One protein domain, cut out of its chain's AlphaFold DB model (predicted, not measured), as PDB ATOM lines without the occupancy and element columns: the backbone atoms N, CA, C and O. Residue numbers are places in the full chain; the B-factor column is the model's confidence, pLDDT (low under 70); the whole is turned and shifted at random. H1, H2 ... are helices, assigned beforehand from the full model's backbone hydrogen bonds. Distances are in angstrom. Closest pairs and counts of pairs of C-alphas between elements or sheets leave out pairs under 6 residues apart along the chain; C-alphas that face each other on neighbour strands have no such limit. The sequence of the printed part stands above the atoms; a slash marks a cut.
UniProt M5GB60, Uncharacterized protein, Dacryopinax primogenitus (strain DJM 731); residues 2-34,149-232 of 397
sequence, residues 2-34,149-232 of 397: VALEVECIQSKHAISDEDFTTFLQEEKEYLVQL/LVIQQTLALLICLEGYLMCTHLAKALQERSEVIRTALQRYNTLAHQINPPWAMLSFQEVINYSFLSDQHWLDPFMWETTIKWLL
ATOM      1  N   VAL A   2     198.319 129.815  70.077       75.81
ATOM      2  CA  VAL A   2     198.324 130.676  71.285       75.81
ATOM      3  C   VAL A   2     199.120 131.982  71.106       75.81
ATOM      4  O   VAL A   2     198.618 133.051  71.418       75.81
ATOM      5  N   ALA A   3     200.311 131.942  70.494       77.44
ATOM      6  CA  ALA A   3     201.082 133.164  70.203       77.44
ATOM      7  C   ALA A   3     200.338 134.177  69.306       77.44
ATOM      8  O   ALA A   3     200.409 135.373  69.550       77.44
ATOM      9  N   LEU A   4     199.580 133.698  68.312       82.44
ATOM     10  CA  LEU A   4     198.784 134.562  67.430       82.44
ATOM     11  C   LEU A   4     197.542 135.106  68.147       82.44
ATOM     12  O   LEU A   4     197.081 136.199  67.838       82.44
ATOM     13  N   GLU A   5     196.987 134.344  69.090       82.69
ATOM     14  CA  GLU A   5     195.880 134.796  69.935       82.69
ATOM     15  C   GLU A   5     196.332 135.927  70.861       82.69
ATOM     16  O   GLU A   5     195.662 136.955  70.907       82.69
ATOM     17  N   VAL A   6     197.495 135.791  71.508       83.44
ATOM     18  CA  VAL A   6     198.094 136.857  72.330       83.44
ATOM     19  C   VAL A   6     198.366 138.105  71.489       83.44
ATOM     20  O   VAL A   6     197.913 139.182  71.856       83.44
ATOM     21  N   GLU A   7     198.991 137.970  70.314       85.75
ATOM     22  CA  GLU A   7     199.252 139.098  69.400       85.75
ATOM     23  C   GLU A   7     197.955 139.794  68.931       85.75
ATOM     24  O   GLU A   7     197.891 141.019  68.790       85.75
ATOM     25  N   CYS A   8     196.885 139.021  68.720       84.94
ATOM     26  CA  CYS A   8     195.562 139.537  68.373       84.94
ATOM     27  C   CYS A   8     194.923 140.307  69.538       84.94
ATOM     28  O   CYS A   8     194.341 141.371  69.318       84.94
ATOM     29  N   ILE A   9     195.041 139.801  70.769       83.06
ATOM     30  CA  ILE A   9     194.530 140.464  71.977       83.06
ATOM     31  C   ILE A   9     195.320 141.750  72.253       83.06
ATOM     32  O   ILE A   9     194.706 142.803  72.421       83.06
ATOM     33  N   GLN A  10     196.654 141.703  72.175       85.25
ATOM     34  CA  GLN A  10     197.538 142.872  72.281       85.25
ATOM     35  C   GLN A  10     197.135 143.975  71.295       85.25
ATOM     36  O   GLN A  10     196.948 145.129  71.678       85.25
ATOM     37  N   SER A  11     196.889 143.603  70.034       84.94
ATOM     38  CA  SER A  11     196.477 144.547  68.987       84.94
ATOM     39  C   SER A  11     195.083 145.143  69.219       84.94
ATOM     40  O   SER A  11     194.850 146.307  68.898       84.94
ATOM     41  N   LYS A  12     194.137 144.357  69.748       86.38
ATOM     42  CA  LYS A  12     192.746 144.791  69.983       86.38
ATOM     43  C   LYS A  12     192.590 145.673  71.216       86.38
ATOM     44  O   LYS A  12     191.771 146.586  71.192       86.38
ATOM     45  N   HIS A  13     193.349 145.388  72.268       81.25
ATOM     46  CA  HIS A  13     193.249 146.079  73.554       81.25
ATOM     47  C   HIS A  13     194.351 147.125  73.763       81.25
ATOM     48  O   HIS A  13     194.348 147.795  74.789       81.25
ATOM     49  N   ALA A  14     195.248 147.301  72.783       84.56
ATOM     50  CA  ALA A  14     196.403 148.199  72.854       84.56
ATOM     51  C   ALA A  14     197.306 147.915  74.070       84.56
ATOM     52  O   ALA A  14     197.812 148.842  74.693       84.56
ATOM     53  N   ILE A  15     197.488 146.628  74.380       85.19
ATOM     54  CA  ILE A  15     198.318 146.134  75.485       85.19
ATOM     55  C   ILE A  15     199.679 145.709  74.918       85.19
ATOM     56  O   ILE A  15     199.739 144.967  73.934       85.19
ATOM     57  N   SER A  16     200.760 146.176  75.533       88.19
ATOM     58  CA  SER A  16     202.155 145.858  75.216       88.19
ATOM     59  C   SER A  16     202.681 144.669  76.031       88.19
ATOM     60  O   SER A  16     202.131 144.302  77.067       88.19
ATOM     61  N   ASP A  17     203.808 144.091  75.601       83.94
ATOM     62  CA  ASP A  17     204.595 143.156  76.423       83.94
ATOM     63  C   ASP A  17     205.023 143.795  77.763       83.94
ATOM     64  O   ASP A  17     205.134 143.101  78.773       83.94
ATOM     65  N   GLU A  18     205.236 145.115  77.781       86.75
ATOM     66  CA  GLU A  18     205.609 145.888  78.979       86.75
ATOM     67  C   GLU A  18     204.463 145.976  80.001       86.75
ATOM     68  O   GLU A  18     204.699 145.943  81.213       86.75
ATOM     69  N   ASP A  19     203.216 146.008  79.535       85.81
ATOM     70  CA  ASP A  19     202.046 146.067  80.414       85.81
ATOM     71  C   ASP A  19     201.898 144.752  81.187       85.81
ATOM     72  O   ASP A  19     201.725 144.766  82.402       85.81
ATOM     73  N   PHE A  20     202.107 143.603  80.529       82.56
ATOM     74  CA  PHE A  20     202.122 142.303  81.210       82.56
ATOM     75  C   PHE A  20     203.226 142.205  82.263       82.56
ATOM     76  O   PHE A  20     203.006 141.657  83.340       82.56
ATOM     77  N   THR A  21     204.414 142.758  81.991       81.56
ATOM     78  CA  THR A  21     205.468 142.811  83.016       81.56
ATOM     79  C   THR A  21     205.101 143.719  84.183       81.56
ATOM     80  O   THR A  21     205.472 143.422  85.318       81.56
ATOM     81  N   THR A  22     204.345 144.785  83.920       86.44
ATOM     82  CA  THR A  22     203.850 145.697  84.952       86.44
ATOM     83  C   THR A  22     202.811 145.003  85.827       86.44
ATOM     84  O   THR A  22     202.950 145.040  87.042       86.44
ATOM     85  N   PHE A  23     201.867 144.258  85.243       85.44
ATOM     86  CA  PHE A  23     200.879 143.479  86.002       85.44
ATOM     87  C   PHE A  23     201.532 142.473  86.957       85.44
ATOM     88  O   PHE A  23     201.137 142.371  88.113       85.44
ATOM     89  N   LEU A  24     202.584 141.775  86.513       81.44
ATOM     90  CA  LEU A  24     203.330 140.845  87.372       81.44
ATOM     91  C   LEU A  24     204.087 141.561  88.498       81.44
ATOM     92  O   LEU A  24     204.245 141.026  89.597       81.44
ATOM     93  N   GLN A  25     204.585 142.768  88.230       83.88
ATOM     94  CA  GLN A  25     205.256 143.579  89.239       83.88
ATOM     95  C   GLN A  25     204.255 144.113  90.273       83.88
ATOM     96  O   GLN A  25     204.539 144.058  91.466       83.88
ATOM     97  N   GLU A  26     203.079 144.557  89.835       86.62
ATOM     98  CA  GLU A  26     201.983 144.986  90.706       86.62
ATOM     99  C   GLU A  26     201.457 143.835  91.567       86.62
ATOM    100  O   GLU A  26     201.281 144.015  92.771       86.62
ATOM    101  N   GLU A  27     201.284 142.638  90.996       83.94
ATOM    102  CA  GLU A  27     200.955 141.421  91.747       83.94
ATOM    103  C   GLU A  27     202.000 141.157  92.838       83.94
ATOM    104  O   GLU A  27     201.671 140.950  94.008       83.94
ATOM    105  N   LYS A  28     203.288 141.203  92.482       82.62
ATOM    106  CA  LYS A  28     204.376 140.985  93.438       82.62
ATOM    107  C   LYS A  28     204.384 142.039  94.542       82.62
ATOM    108  O   LYS A  28     204.572 141.701  95.710       82.62
ATOM    109  N   GLU A  29     204.202 143.306  94.191       86.25
ATOM    110  CA  GLU A  29     204.118 144.404  95.153       86.25
ATOM    111  C   GLU A  29     202.917 144.245  96.080       86.25
ATOM    112  O   GLU A  29     203.057 144.446  97.286       86.25
ATOM    113  N   TYR A  30     201.777 143.805  95.552       86.31
ATOM    114  CA  TYR A  30     200.584 143.495  96.329       86.31
ATOM    115  C   TYR A  30     200.840 142.378  97.348       86.31
ATOM    116  O   TYR A  30     200.574 142.548  98.538       86.31
ATOM    117  N   LEU A  31     201.449 141.268  96.920       83.06
ATOM    118  CA  LEU A  31     201.807 140.162  97.815       83.06
ATOM    119  C   LEU A  31     202.800 140.593  98.907       83.06
ATOM    120  O   LEU A  31     202.681 140.172 100.055       83.06
ATOM    121  N   VAL A  32     203.756 141.467  98.578       85.25
ATOM    122  CA  VAL A  32     204.692 142.034  99.563       85.25
ATOM    123  C   VAL A  32     203.974 142.967 100.542       85.25
ATOM    124  O   VAL A  32     204.284 142.968 101.733       85.25
ATOM    125  N   GLN A  33     203.006 143.754 100.070       86.06
ATOM    126  CA  GLN A  33     202.196 144.618 100.928       86.06
ATOM    127  C   GLN A  33     201.321 143.805 101.890       86.06
ATOM    128  O   GLN A  33     201.225 144.177 103.061       86.06
ATOM    129  N   LEU A  34     200.755 142.677 101.446       82.56
ATOM    130  CA  LEU A  34     199.969 141.771 102.293       82.56
ATOM    131  C   LEU A  34     200.768 141.207 103.481       82.56
ATOM    132  O   LEU A  34     200.186 140.986 104.547       82.56
ATOM    133  N   LEU A 149     197.895 132.884  99.236       86.06
ATOM    134  CA  LEU A 149     197.946 131.498  98.763       86.06
ATOM    135  C   LEU A 149     196.986 131.242  97.598       86.06
ATOM    136  O   LEU A 149     197.309 130.476  96.690       86.06
ATOM    137  N   VAL A 150     195.815 131.873  97.618       83.88
ATOM    138  CA  VAL A 150     194.801 131.718  96.575       83.88
ATOM    139  C   VAL A 150     195.257 132.372  95.275       83.88
ATOM    140  O   VAL A 150     195.194 131.721  94.235       83.88
ATOM    141  N   ILE A 151     195.797 133.594  95.338       80.56
ATOM    142  CA  ILE A 151     196.387 134.286  94.177       80.56
ATOM    143  C   ILE A 151     197.536 133.450  93.586       80.56
ATOM    144  O   ILE A 151     197.605 133.218  92.380       80.56
ATOM    145  N   GLN A 152     198.403 132.891  94.434       79.38
ATOM    146  CA  GLN A 152     199.479 132.006  93.976       79.38
ATOM    147  C   GLN A 152     198.958 130.712  93.328       79.38
ATOM    148  O   GLN A 152     199.549 130.209  92.367       79.38
ATOM    149  N   GLN A 153     197.871 130.136  93.849       78.69
ATOM    150  CA  GLN A 153     197.301 128.902  93.312       78.69
ATOM    151  C   GLN A 153     196.631 129.123  91.952       78.69
ATOM    152  O   GLN A 153     196.799 128.283  91.065       78.69
ATOM    153  N   THR A 154     195.892 130.219  91.763       72.69
ATOM    154  CA  THR A 154     195.232 130.523  90.482       72.69
ATOM    155  C   THR A 154     196.252 130.705  89.357       72.69
ATOM    156  O   THR A 154     196.040 130.172  88.265       72.69
ATOM    157  N   LEU A 155     197.398 131.340  89.636       67.50
ATOM    158  CA  LEU A 155     198.529 131.423  88.704       67.50
ATOM    159  C   LEU A 155     199.058 130.032  88.338       67.50
ATOM    160  O   LEU A 155     199.191 129.690  87.160       67.50
ATOM    161  N   ALA A 156     199.335 129.209  89.353       67.44
ATOM    162  CA  ALA A 156     199.878 127.873  89.148       67.44
ATOM    163  C   ALA A 156     198.932 127.005  88.304       67.44
ATOM    164  O   ALA A 156     199.379 126.394  87.336       67.44
ATOM    165  N   LEU A 157     197.635 126.978  88.631       65.88
ATOM    166  CA  LEU A 157     196.616 126.180  87.936       65.88
ATOM    167  C   LEU A 157     196.534 126.504  86.448       65.88
ATOM    168  O   LEU A 157     196.480 125.588  85.625       65.88
ATOM    169  N   LEU A 158     196.556 127.785  86.090       62.91
ATOM    170  CA  LEU A 158     196.402 128.170  84.695       62.91
ATOM    171  C   LEU A 158     197.657 127.828  83.871       62.91
ATOM    172  O   LEU A 158     197.536 127.333  82.753       62.91
ATOM    173  N   ILE A 159     198.855 127.925  84.465       62.41
ATOM    174  CA  ILE A 159     200.102 127.439  83.845       62.41
ATOM    175  C   ILE A 159     200.056 125.915  83.602       62.41
ATOM    176  O   ILE A 159     200.577 125.432  82.593       62.41
ATOM    177  N   CYS A 160     199.412 125.140  84.485       62.62
ATOM    178  CA  CYS A 160     199.271 123.685  84.316       62.62
ATOM    179  C   CYS A 160     198.441 123.308  83.095       62.62
ATOM    180  O   CYS A 160     198.777 122.355  82.390       62.62
ATOM    181  N   LEU A 161     197.322 124.009  82.903       57.06
ATOM    182  CA  LEU A 161     196.293 123.645  81.932       57.06
ATOM    183  C   LEU A 161     196.802 123.748  80.488       57.06
ATOM    184  O   LEU A 161     196.362 122.988  79.628       57.06
ATOM    185  N   GLU A 162     197.786 124.611  80.230       54.47
ATOM    186  CA  GLU A 162     198.378 124.790  78.901       54.47
ATOM    187  C   GLU A 162     199.721 124.046  78.705       54.47
ATOM    188  O   GLU A 162     200.215 123.939  77.579       54.47
ATOM    189  N   GLY A 163     200.305 123.463  79.762       54.03
ATOM    190  CA  GLY A 163     201.629 122.823  79.757       54.03
ATOM    191  C   GLY A 163     201.612 121.303  79.968       54.03
ATOM    192  O   GLY A 163     202.053 120.816  81.004       54.03
ATOM    193  N   TYR A 164     201.190 120.531  78.961       49.22
ATOM    194  CA  TYR A 164     200.869 119.089  79.059       49.22
ATOM    195  C   TYR A 164     202.004 118.119  79.499       49.22
ATOM    196  O   TYR A 164     201.761 116.924  79.640       49.22
ATOM    197  N   LEU A 165     203.254 118.566  79.699       47.22
ATOM    198  CA  LEU A 165     204.391 117.667  79.999       47.22
ATOM    199  C   LEU A 165     204.987 117.776  81.412       47.22
ATOM    200  O   LEU A 165     205.815 116.944  81.768       47.22
ATOM    201  N   MET A 166     204.583 118.759  82.218       55.03
ATOM    202  CA  MET A 166     205.050 118.918  83.611       55.03
ATOM    203  C   MET A 166     203.962 118.541  84.635       55.03
ATOM    204  O   MET A 166     204.128 118.743  85.835       55.03
ATOM    205  N   CYS A 167     202.845 117.977  84.162       59.84
ATOM    206  CA  CYS A 167     201.613 117.815  84.927       59.84
ATOM    207  C   CYS A 167     201.740 116.921  86.165       59.84
ATOM    208  O   CYS A 167     200.952 117.103  87.076       59.84
ATOM    209  N   THR A 168     202.692 115.987  86.255       61.56
ATOM    210  CA  THR A 168     202.810 115.111  87.438       61.56
ATOM    211  C   THR A 168     203.369 115.852  88.651       61.56
ATOM    212  O   THR A 168     202.722 115.901  89.693       61.56
ATOM    213  N   HIS A 169     204.536 116.485  88.507       64.69
ATOM    214  CA  HIS A 169     205.138 117.296  89.571       64.69
ATOM    215  C   HIS A 169     204.274 118.506  89.901       64.69
ATOM    216  O   HIS A 169     204.140 118.889  91.059       64.69
ATOM    217  N   LEU A 170     203.643 119.075  88.879       63.69
ATOM    218  CA  LEU A 170     202.799 120.235  89.045       63.69
ATOM    219  C   LEU A 170     201.443 119.879  89.677       63.69
ATOM    220  O   LEU A 170     200.992 120.614  90.544       63.69
ATOM    221  N   ALA A 171     200.840 118.729  89.348       66.62
ATOM    222  CA  ALA A 171     199.657 118.221  90.050       66.62
ATOM    223  C   ALA A 171     199.961 117.939  91.524       66.62
ATOM    224  O   ALA A 171     199.181 118.340  92.384       66.62
ATOM    225  N   LYS A 172     201.121 117.340  91.826       76.12
ATOM    226  CA  LYS A 172     201.574 117.158  93.210       76.12
ATOM    227  C   LYS A 172     201.723 118.503  93.929       76.12
ATOM    228  O   LYS A 172     201.156 118.694  94.997       76.12
ATOM    229  N   ALA A 173     202.392 119.472  93.306       72.38
ATOM    230  CA  ALA A 173     202.555 120.807  93.875       72.38
ATOM    231  C   ALA A 173     201.216 121.559  94.032       72.38
ATOM    232  O   ALA A 173     201.062 122.382  94.931       72.38
ATOM    233  N   LEU A 174     200.232 121.312  93.163       76.38
ATOM    234  CA  LEU A 174     198.876 121.848  93.298       76.38
ATOM    235  C   LEU A 174     198.121 121.216  94.467       76.38
ATOM    236  O   LEU A 174     197.429 121.933  95.188       76.38
ATOM    237  N   GLN A 175     198.257 119.905  94.659       79.88
ATOM    238  CA  GLN A 175     197.666 119.191  95.787       79.88
ATOM    239  C   GLN A 175     198.259 119.691  97.107       79.88
ATOM    240  O   GLN A 175     197.511 120.073  98.003       79.88
ATOM    241  N   GLU A 176     199.588 119.776  97.195       82.25
ATOM    242  CA  GLU A 176     200.286 120.330  98.358       82.25
ATOM    243  C   GLU A 176     199.790 121.747  98.667       82.25
ATOM    244  O   GLU A 176     199.400 122.031  99.797       82.25
ATOM    245  N   ARG A 177     199.691 122.626  97.661       80.31
ATOM    246  CA  ARG A 177     199.141 123.980  97.845       80.31
ATOM    247  C   ARG A 177     197.671 123.987  98.269       80.31
ATOM    248  O   ARG A 177     197.302 124.807  99.105       80.31
ATOM    249  N   SER A 178     196.843 123.084  97.743       85.81
ATOM    250  CA  SER A 178     195.443 122.931  98.162       85.81
ATOM    251  C   SER A 178     195.345 122.573  99.651       85.81
ATOM    252  O   SER A 178     194.551 123.166 100.381       85.81
ATOM    253  N   GLU A 179     196.208 121.677 100.136       87.00
ATOM    254  CA  GLU A 179     196.310 121.344 101.562       87.00
ATOM    255  C   GLU A 179     196.812 122.517 102.414       87.00
ATOM    256  O   GLU A 179     196.282 122.771 103.503       87.00
ATOM    257  N   VAL A 180     197.777 123.297 101.913       86.44
ATOM    258  CA  VAL A 180     198.214 124.532 102.587       86.44
ATOM    259  C   VAL A 180     197.054 125.528 102.697       86.44
ATOM    260  O   VAL A 180     196.829 126.069 103.780       86.44
ATOM    261  N   ILE A 181     196.258 125.719 101.640       88.19
ATOM    262  CA  ILE A 181     195.078 126.600 101.668       88.19
ATOM    263  C   ILE A 181     194.033 126.082 102.652       88.19
ATOM    264  O   ILE A 181     193.507 126.861 103.444       88.19
ATOM    265  N   ARG A 182     193.755 124.773 102.674       91.75
ATOM    266  CA  ARG A 182     192.838 124.167 103.656       91.75
ATOM    267  C   ARG A 182     193.304 124.432 105.086       91.75
ATOM    268  O   ARG A 182     192.500 124.832 105.926       91.75
ATOM    269  N   THR A 183     194.597 124.281 105.349       91.81
ATOM    270  CA  THR A 183     195.198 124.535 106.666       91.81
ATOM    271  C   THR A 183     195.123 126.021 107.040       91.81
ATOM    272  O   THR A 183     194.733 126.367 108.160       91.81
ATOM    273  N   ALA A 184     195.425 126.919 106.100       91.94
ATOM    274  CA  ALA A 184     195.308 128.362 106.292       91.94
ATOM    275  C   ALA A 184     193.853 128.784 106.557       91.94
ATOM    276  O   ALA A 184     193.595 129.566 107.474       91.94
ATOM    277  N   LEU A 185     192.889 128.198 105.840       93.25
ATOM    278  CA  LEU A 185     191.459 128.424 106.048       93.25
ATOM    279  C   LEU A 185     190.971 127.916 107.401       93.25
ATOM    280  O   LEU A 185     190.182 128.591 108.057       93.25
ATOM    281  N   GLN A 186     191.444 126.759 107.860       93.75
ATOM    282  CA  GLN A 186     191.131 126.271 109.205       93.75
ATOM    283  C   GLN A 186     191.630 127.240 110.279       93.75
ATOM    284  O   GLN A 186     190.900 127.546 111.227       93.75
ATOM    285  N   ARG A 187     192.848 127.769 110.114       92.62
ATOM    286  CA  ARG A 187     193.398 128.795 111.005       92.62
ATOM    287  C   ARG A 187     192.556 130.072 110.968       92.62
ATOM    288  O   ARG A 187     192.177 130.560 112.030       92.62
ATOM    289  N   TYR A 188     192.224 130.568 109.777       93.94
ATOM    290  CA  TYR A 188     191.336 131.717 109.587       93.94
ATOM    291  C   TYR A 188     189.988 131.510 110.294       93.94
ATOM    292  O   TYR A 188     189.610 132.315 111.136       93.94
ATOM    293  N   ASN A 189     189.305 130.392 110.036       94.06
ATOM    294  CA  ASN A 189     187.990 130.089 110.600       94.06
ATOM    295  C   ASN A 189     188.029 129.951 112.131       94.06
ATOM    296  O   ASN A 189     187.106 130.385 112.820       94.06
ATOM    297  N   THR A 190     189.117 129.395 112.673       93.25
ATOM    298  CA  THR A 190     189.344 129.316 114.123       93.25
ATOM    299  C   THR A 190     189.452 130.710 114.740       93.25
ATOM    300  O   THR A 190     188.833 130.973 115.769       93.25
ATOM    301  N   LEU A 191     190.202 131.616 114.108       91.00
ATOM    302  CA  LEU A 191     190.381 132.995 114.573       91.00
ATOM    303  C   LEU A 191     189.109 133.831 114.390       91.00
ATOM    304  O   LEU A 191     188.740 134.583 115.287       91.00
ATOM    305  N   ALA A 192     188.392 133.648 113.279       91.00
ATOM    306  CA  ALA A 192     187.130 134.327 112.984       91.00
ATOM    307  C   ALA A 192     186.072 134.072 114.072       91.00
ATOM    308  O   ALA A 192     185.335 134.977 114.460       91.00
ATOM    309  N   HIS A 193     186.031 132.852 114.614       90.81
ATOM    310  CA  HIS A 193     185.164 132.495 115.737       90.81
ATOM    311  C   HIS A 193     185.588 133.079 117.088       90.81
ATOM    312  O   HIS A 193     184.754 133.184 117.986       90.81
ATOM    313  N   GLN A 194     186.866 133.419 117.255       88.00
ATOM    314  CA  GLN A 194     187.399 133.971 118.502       88.00
ATOM    315  C   GLN A 194     187.217 135.492 118.602       88.00
ATOM    316  O   GLN A 194     187.282 136.033 119.705       88.00
ATOM    317  N   ILE A 195     186.976 136.179 117.481       87.81
ATOM    318  CA  ILE A 195     186.651 137.610 117.472       87.81
ATOM    319  C   ILE A 195     185.237 137.825 118.030       87.81
ATOM    320  O   ILE A 195     184.354 136.985 117.872       87.81
ATOM    321  N   ASN A 196     185.022 138.955 118.709       81.88
ATOM    322  CA  ASN A 196     183.717 139.355 119.227       81.88
ATOM    323  C   ASN A 196     183.237 140.648 118.538       81.88
ATOM    324  O   ASN A 196     183.866 141.688 118.739       81.88
ATOM    325  N   PRO A 197     182.123 140.626 117.781       85.81
ATOM    326  CA  PRO A 197     181.274 139.465 117.482       85.81
ATOM    327  C   PRO A 197     181.990 138.433 116.588       85.81
ATOM    328  O   PRO A 197     182.927 138.817 115.897       85.81
ATOM    329  N   PRO A 198     181.563 137.154 116.578       88.19
ATOM    330  CA  PRO A 198     182.155 136.133 115.714       88.19
ATOM    331  C   PRO A 198     181.899 136.457 114.241       88.19
ATOM    332  O   PRO A 198     180.784 136.824 113.862       88.19
ATOM    333  N   TRP A 199     182.936 136.328 113.414       87.88
ATOM    334  CA  TRP A 199     182.866 136.632 111.982       87.88
ATOM    335  C   TRP A 199     182.468 135.403 111.163       87.88
ATOM    336  O   TRP A 199     182.494 134.267 111.646       87.88
ATOM    337  N   ALA A 200     182.066 135.642 109.912       88.31
ATOM    338  CA  ALA A 200     181.658 134.589 108.993       88.31
ATOM    339  C   ALA A 200     182.832 133.654 108.660       88.31
ATOM    340  O   ALA A 200     183.944 134.096 108.358       88.31
ATOM    341  N   MET A 201     182.554 132.353 108.706       91.31
ATOM    342  CA  MET A 201     183.477 131.324 108.242       91.31
ATOM    343  C   MET A 201     183.471 131.268 106.720       91.31
ATOM    344  O   MET A 201     182.422 131.436 106.102       91.31
ATOM    345  N   LEU A 202     184.632 130.979 106.147       89.81
ATOM    346  CA  LEU A 202     184.797 130.780 104.717       89.81
ATOM    347  C   LEU A 202     184.969 129.292 104.415       89.81
ATOM    348  O   LEU A 202     185.754 128.590 105.064       89.81
ATOM    349  N   SER A 203     184.242 128.810 103.414       91.19
ATOM    350  CA  SER A 203     184.477 127.508 102.799       91.19
ATOM    351  C   SER A 203     185.551 127.604 101.714       91.19
ATOM    352  O   SER A 203     185.780 128.652 101.113       91.19
ATOM    353  N   PHE A 204     186.198 126.476 101.425       85.69
ATOM    354  CA  PHE A 204     187.211 126.396 100.371       85.69
ATOM    355  C   PHE A 204     186.670 126.829  98.997       85.69
ATOM    356  O   PHE A 204     187.354 127.520  98.249       85.69
ATOM    357  N   GLN A 205     185.421 126.469  98.686       83.50
ATOM    358  CA  GLN A 205     184.789 126.824  97.417       83.50
ATOM    359  C   GLN A 205     184.515 128.329  97.312       83.50
ATOM    360  O   GLN A 205     184.762 128.925  96.269       83.50
ATOM    361  N   GLU A 206     184.057 128.960  98.395       84.75
ATOM    362  CA  GLU A 206     183.856 130.413  98.427       84.75
ATOM    363  C   GLU A 206     185.169 131.165  98.215       84.75
ATOM    364  O   GLU A 206     185.208 132.133  97.469       84.75
ATOM    365  N   VAL A 207     186.254 130.695  98.823       83.81
ATOM    366  CA  VAL A 207     187.572 131.339  98.747       83.81
ATOM    367  C   VAL A 207     188.137 131.312  97.329       83.81
ATOM    368  O   VAL A 207     188.638 132.328  96.851       83.81
ATOM    369  N   ILE A 208     187.992 130.186  96.625       74.94
ATOM    370  CA  ILE A 208     188.357 130.106  95.205       74.94
ATOM    371  C   ILE A 208     187.503 131.075  94.379       74.94
ATOM    372  O   ILE A 208     188.034 131.762  93.511       74.94
ATOM    373  N   ASN A 209     186.208 131.193  94.677       73.94
ATOM    374  CA  ASN A 209     185.320 132.110  93.961       73.94
ATOM    375  C   ASN A 209     185.656 133.589  94.229       73.94
ATOM    376  O   ASN A 209     185.550 134.410  93.321       73.94
ATOM    377  N   TYR A 210     186.093 133.936  95.445       70.25
ATOM    378  CA  TYR A 210     186.478 135.306  95.810       70.25
ATOM    379  C   TYR A 210     187.766 135.783  95.135       70.25
ATOM    380  O   TYR A 210     187.940 136.989  94.975       70.25
ATOM    381  N   SER A 211     188.631 134.871  94.682       64.19
ATOM    382  CA  SER A 211     189.858 135.228  93.950       64.19
ATOM    383  C   SER A 211     189.598 136.057  92.686       64.19
ATOM    384  O   SER A 211     190.422 136.885  92.313       64.19
ATOM    385  N   PHE A 212     188.420 135.888  92.077       59.25
ATOM    386  CA  PHE A 212     187.989 136.596  90.869       59.25
ATOM    387  C   PHE A 212     187.289 137.936  91.149       59.25
ATOM    388  O   PHE A 212     186.910 138.628  90.210       59.25
ATOM    389  N   LEU A 213     187.059 138.285  92.421       56.91
ATOM    390  CA  LEU A 213     186.295 139.472  92.833       56.91
ATOM    391  C   LEU A 213     187.178 140.613  93.354       56.91
ATOM    392  O   LEU A 213     186.665 141.573  93.923       56.91
ATOM    393  N   SER A 214     188.494 140.510  93.189       65.25
ATOM    394  CA  SER A 214     189.400 141.591  93.555       65.25
ATOM    395  C   SER A 214     189.268 142.766  92.583       65.25
ATOM    396  O   SER A 214     189.238 142.573  91.371       65.25
ATOM    397  N   ASP A 215     189.253 143.994  93.110       66.50
ATOM    398  CA  ASP A 215     189.189 145.244  92.330       66.50
ATOM    399  C   ASP A 215     190.474 145.522  91.517       66.50
ATOM    400  O   ASP A 215     190.595 146.552  90.844       66.50
ATOM    401  N   GLN A 216     191.467 144.634  91.591       75.38
ATOM    402  CA  GLN A 216     192.713 144.773  90.852       75.38
ATOM    403  C   GLN A 216     192.491 144.465  89.372       75.38
ATOM    404  O   GLN A 216     192.078 143.372  88.995       75.38
ATOM    405  N   HIS A 217     192.830 145.418  88.510       75.44
ATOM    406  CA  HIS A 217     192.650 145.298  87.062       75.44
ATOM    407  C   HIS A 217     193.427 144.126  86.429       75.44
ATOM    408  O   HIS A 217     193.012 143.616  85.393       75.44
ATOM    409  N   TRP A 218     194.524 143.677  87.049       75.62
ATOM    410  CA  TRP A 218     195.274 142.487  86.630       75.62
ATOM    411  C   TRP A 218     194.647 141.163  87.107       75.62
ATOM    412  O   TRP A 218     194.980 140.118  86.556       75.62
ATOM    413  N   LEU A 219     193.709 141.197  88.066       72.88
ATOM    414  CA  LEU A 219     192.881 140.053  88.486       72.88
ATOM    415  C   LEU A 219     191.566 139.941  87.698       72.88
ATOM    416  O   LEU A 219     190.819 138.983  87.904       72.88
ATOM    417  N   ASP A 220     191.291 140.867  86.770       80.12
ATOM    418  CA  ASP A 220     190.192 140.705  85.815       80.12
ATOM    419  C   ASP A 220     190.380 139.383  85.048       80.12
ATOM    420  O   ASP A 220     191.441 139.190  84.442       80.12
ATOM    421  N   PRO A 221     189.392 138.463  85.041       78.31
ATOM    422  CA  PRO A 221     189.555 137.132  84.457       78.31
ATOM    423  C   PRO A 221     190.097 137.147  83.025       78.31
ATOM    424  O   PRO A 221     190.911 136.299  82.661       78.31
ATOM    425  N   PHE A 222     189.686 138.135  82.223       81.44
ATOM    426  CA  PHE A 222     190.149 138.291  80.848       81.44
ATOM    427  C   PHE A 222     191.614 138.749  80.765       81.44
ATOM    428  O   PHE A 222     192.408 138.173  80.009       81.44
ATOM    429  N   MET A 223     191.989 139.771  81.540       80.19
ATOM    430  CA  MET A 223     193.369 140.266  81.601       80.19
ATOM    431  C   MET A 223     194.322 139.203  82.147       80.19
ATOM    432  O   MET A 223     195.409 138.996  81.600       80.19
ATOM    433  N   TRP A 224     193.887 138.473  83.169       77.44
ATOM    434  CA  TRP A 224     194.644 137.391  83.780       77.44
ATOM    435  C   TRP A 224     194.870 136.219  82.818       77.44
ATOM    436  O   TRP A 224     196.011 135.807  82.601       77.44
ATOM    437  N   GLU A 225     193.818 135.736  82.145       78.38
ATOM    438  CA  GLU A 225     193.934 134.670  81.139       78.38
ATOM    439  C   GLU A 225     194.906 135.064  80.016       78.38
ATOM    440  O   GLU A 225     195.746 134.269  79.582       78.38
ATOM    441  N   THR A 226     194.841 136.320  79.575       82.94
ATOM    442  CA  THR A 226     195.742 136.845  78.544       82.94
ATOM    443  C   THR A 226     197.194 136.894  79.030       82.94
ATOM    444  O   THR A 226     198.098 136.488  78.297       82.94
ATOM    445  N   THR A 227     197.422 137.341  80.269       80.81
ATOM    446  CA  THR A 227     198.755 137.426  80.891       80.81
ATOM    447  C   THR A 227     199.416 136.052  80.969       80.81
ATOM    448  O   THR A 227     200.611 135.899  80.711       80.81
ATOM    449  N   ILE A 228     198.631 135.015  81.242       76.69
ATOM    450  CA  ILE A 228     199.139 133.649  81.357       76.69
ATOM    451  C   ILE A 228     199.444 133.041  79.993       76.69
ATOM    452  O   ILE A 228     200.529 132.481  79.811       76.69
ATOM    453  N   LYS A 229     198.581 133.249  78.993       79.81
ATOM    454  CA  LYS A 229     198.899 132.890  77.600       79.81
ATOM    455  C   LYS A 229     200.190 133.564  77.135       79.81
ATOM    456  O   LYS A 229     201.030 132.928  76.493       79.81
ATOM    457  N   TRP A 230     200.380 134.835  77.487       83.62
ATOM    458  CA  TRP A 230     201.611 135.569  77.205       83.62
ATOM    459  C   TRP A 230     202.834 134.940  77.895       83.62
ATOM    460  O   TRP A 230     203.839 134.660  77.227       83.62
ATOM    461  N   LEU A 231     202.738 134.618  79.191       77.31
ATOM    462  CA  LEU A 231     203.793 133.928  79.943       77.31
ATOM    463  C   LEU A 231     204.161 132.583  79.309       77.31
ATOM    464  O   LEU A 231     205.340 132.275  79.151       77.31
ATOM    465  N   LEU A 232     203.179 131.796  78.880       77.38
ATOM    466  CA  LEU A 232     203.413 130.496  78.252       77.38
ATOM    467  C   LEU A 232     204.113 130.615  76.906       77.38
ATOM    468  O   LEU A 232     205.022 129.836  76.613       77.38
TER     469      LEU A 232
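This is residues 2 to 34 and 149 to 232 of the 397 residues of an uncharacterized protein of Dacryopinax primogenitus (strain DJM 731) (UniProt M5GB60). H4, the longest helix, folds back along H3; H5 and H6 cross H3, H1 packs on H6, and H2 touches no helix. The printed part has 117 residues with six named helices: all helix. It is loose: radius of gyration of the C-alphas 16.8 A, spans 52 by 33 by 22 A.

H4, residues 167 to 194, and H3, residues 149 to 162, touch as a hairpin at a shallow tilt of 22 degrees, closest at C-alphas 167 and 160, 6.3 A. H6, residues 221 to 232, touches H3, closest at C-alphas 228 and 159, 6.8 A. Within hydrogen-bond range are 9 of 10 O i to N i+4 pairs in H3 and 4 of 6 in H5, residues 204 to 213.

H1, residues 2 to 13, begins at C-alpha (198.324, 130.676, 71.285). H2, residues 17 to 34, runs 26.3 A. H4, 39.9 A, ends at C-alpha (187.399, 133.971, 118.502).

Across the cut, C-alphas 34 and 149 are 11.0 A apart. Residues 155 to 171 and 211 to 215 have pLDDT under 70.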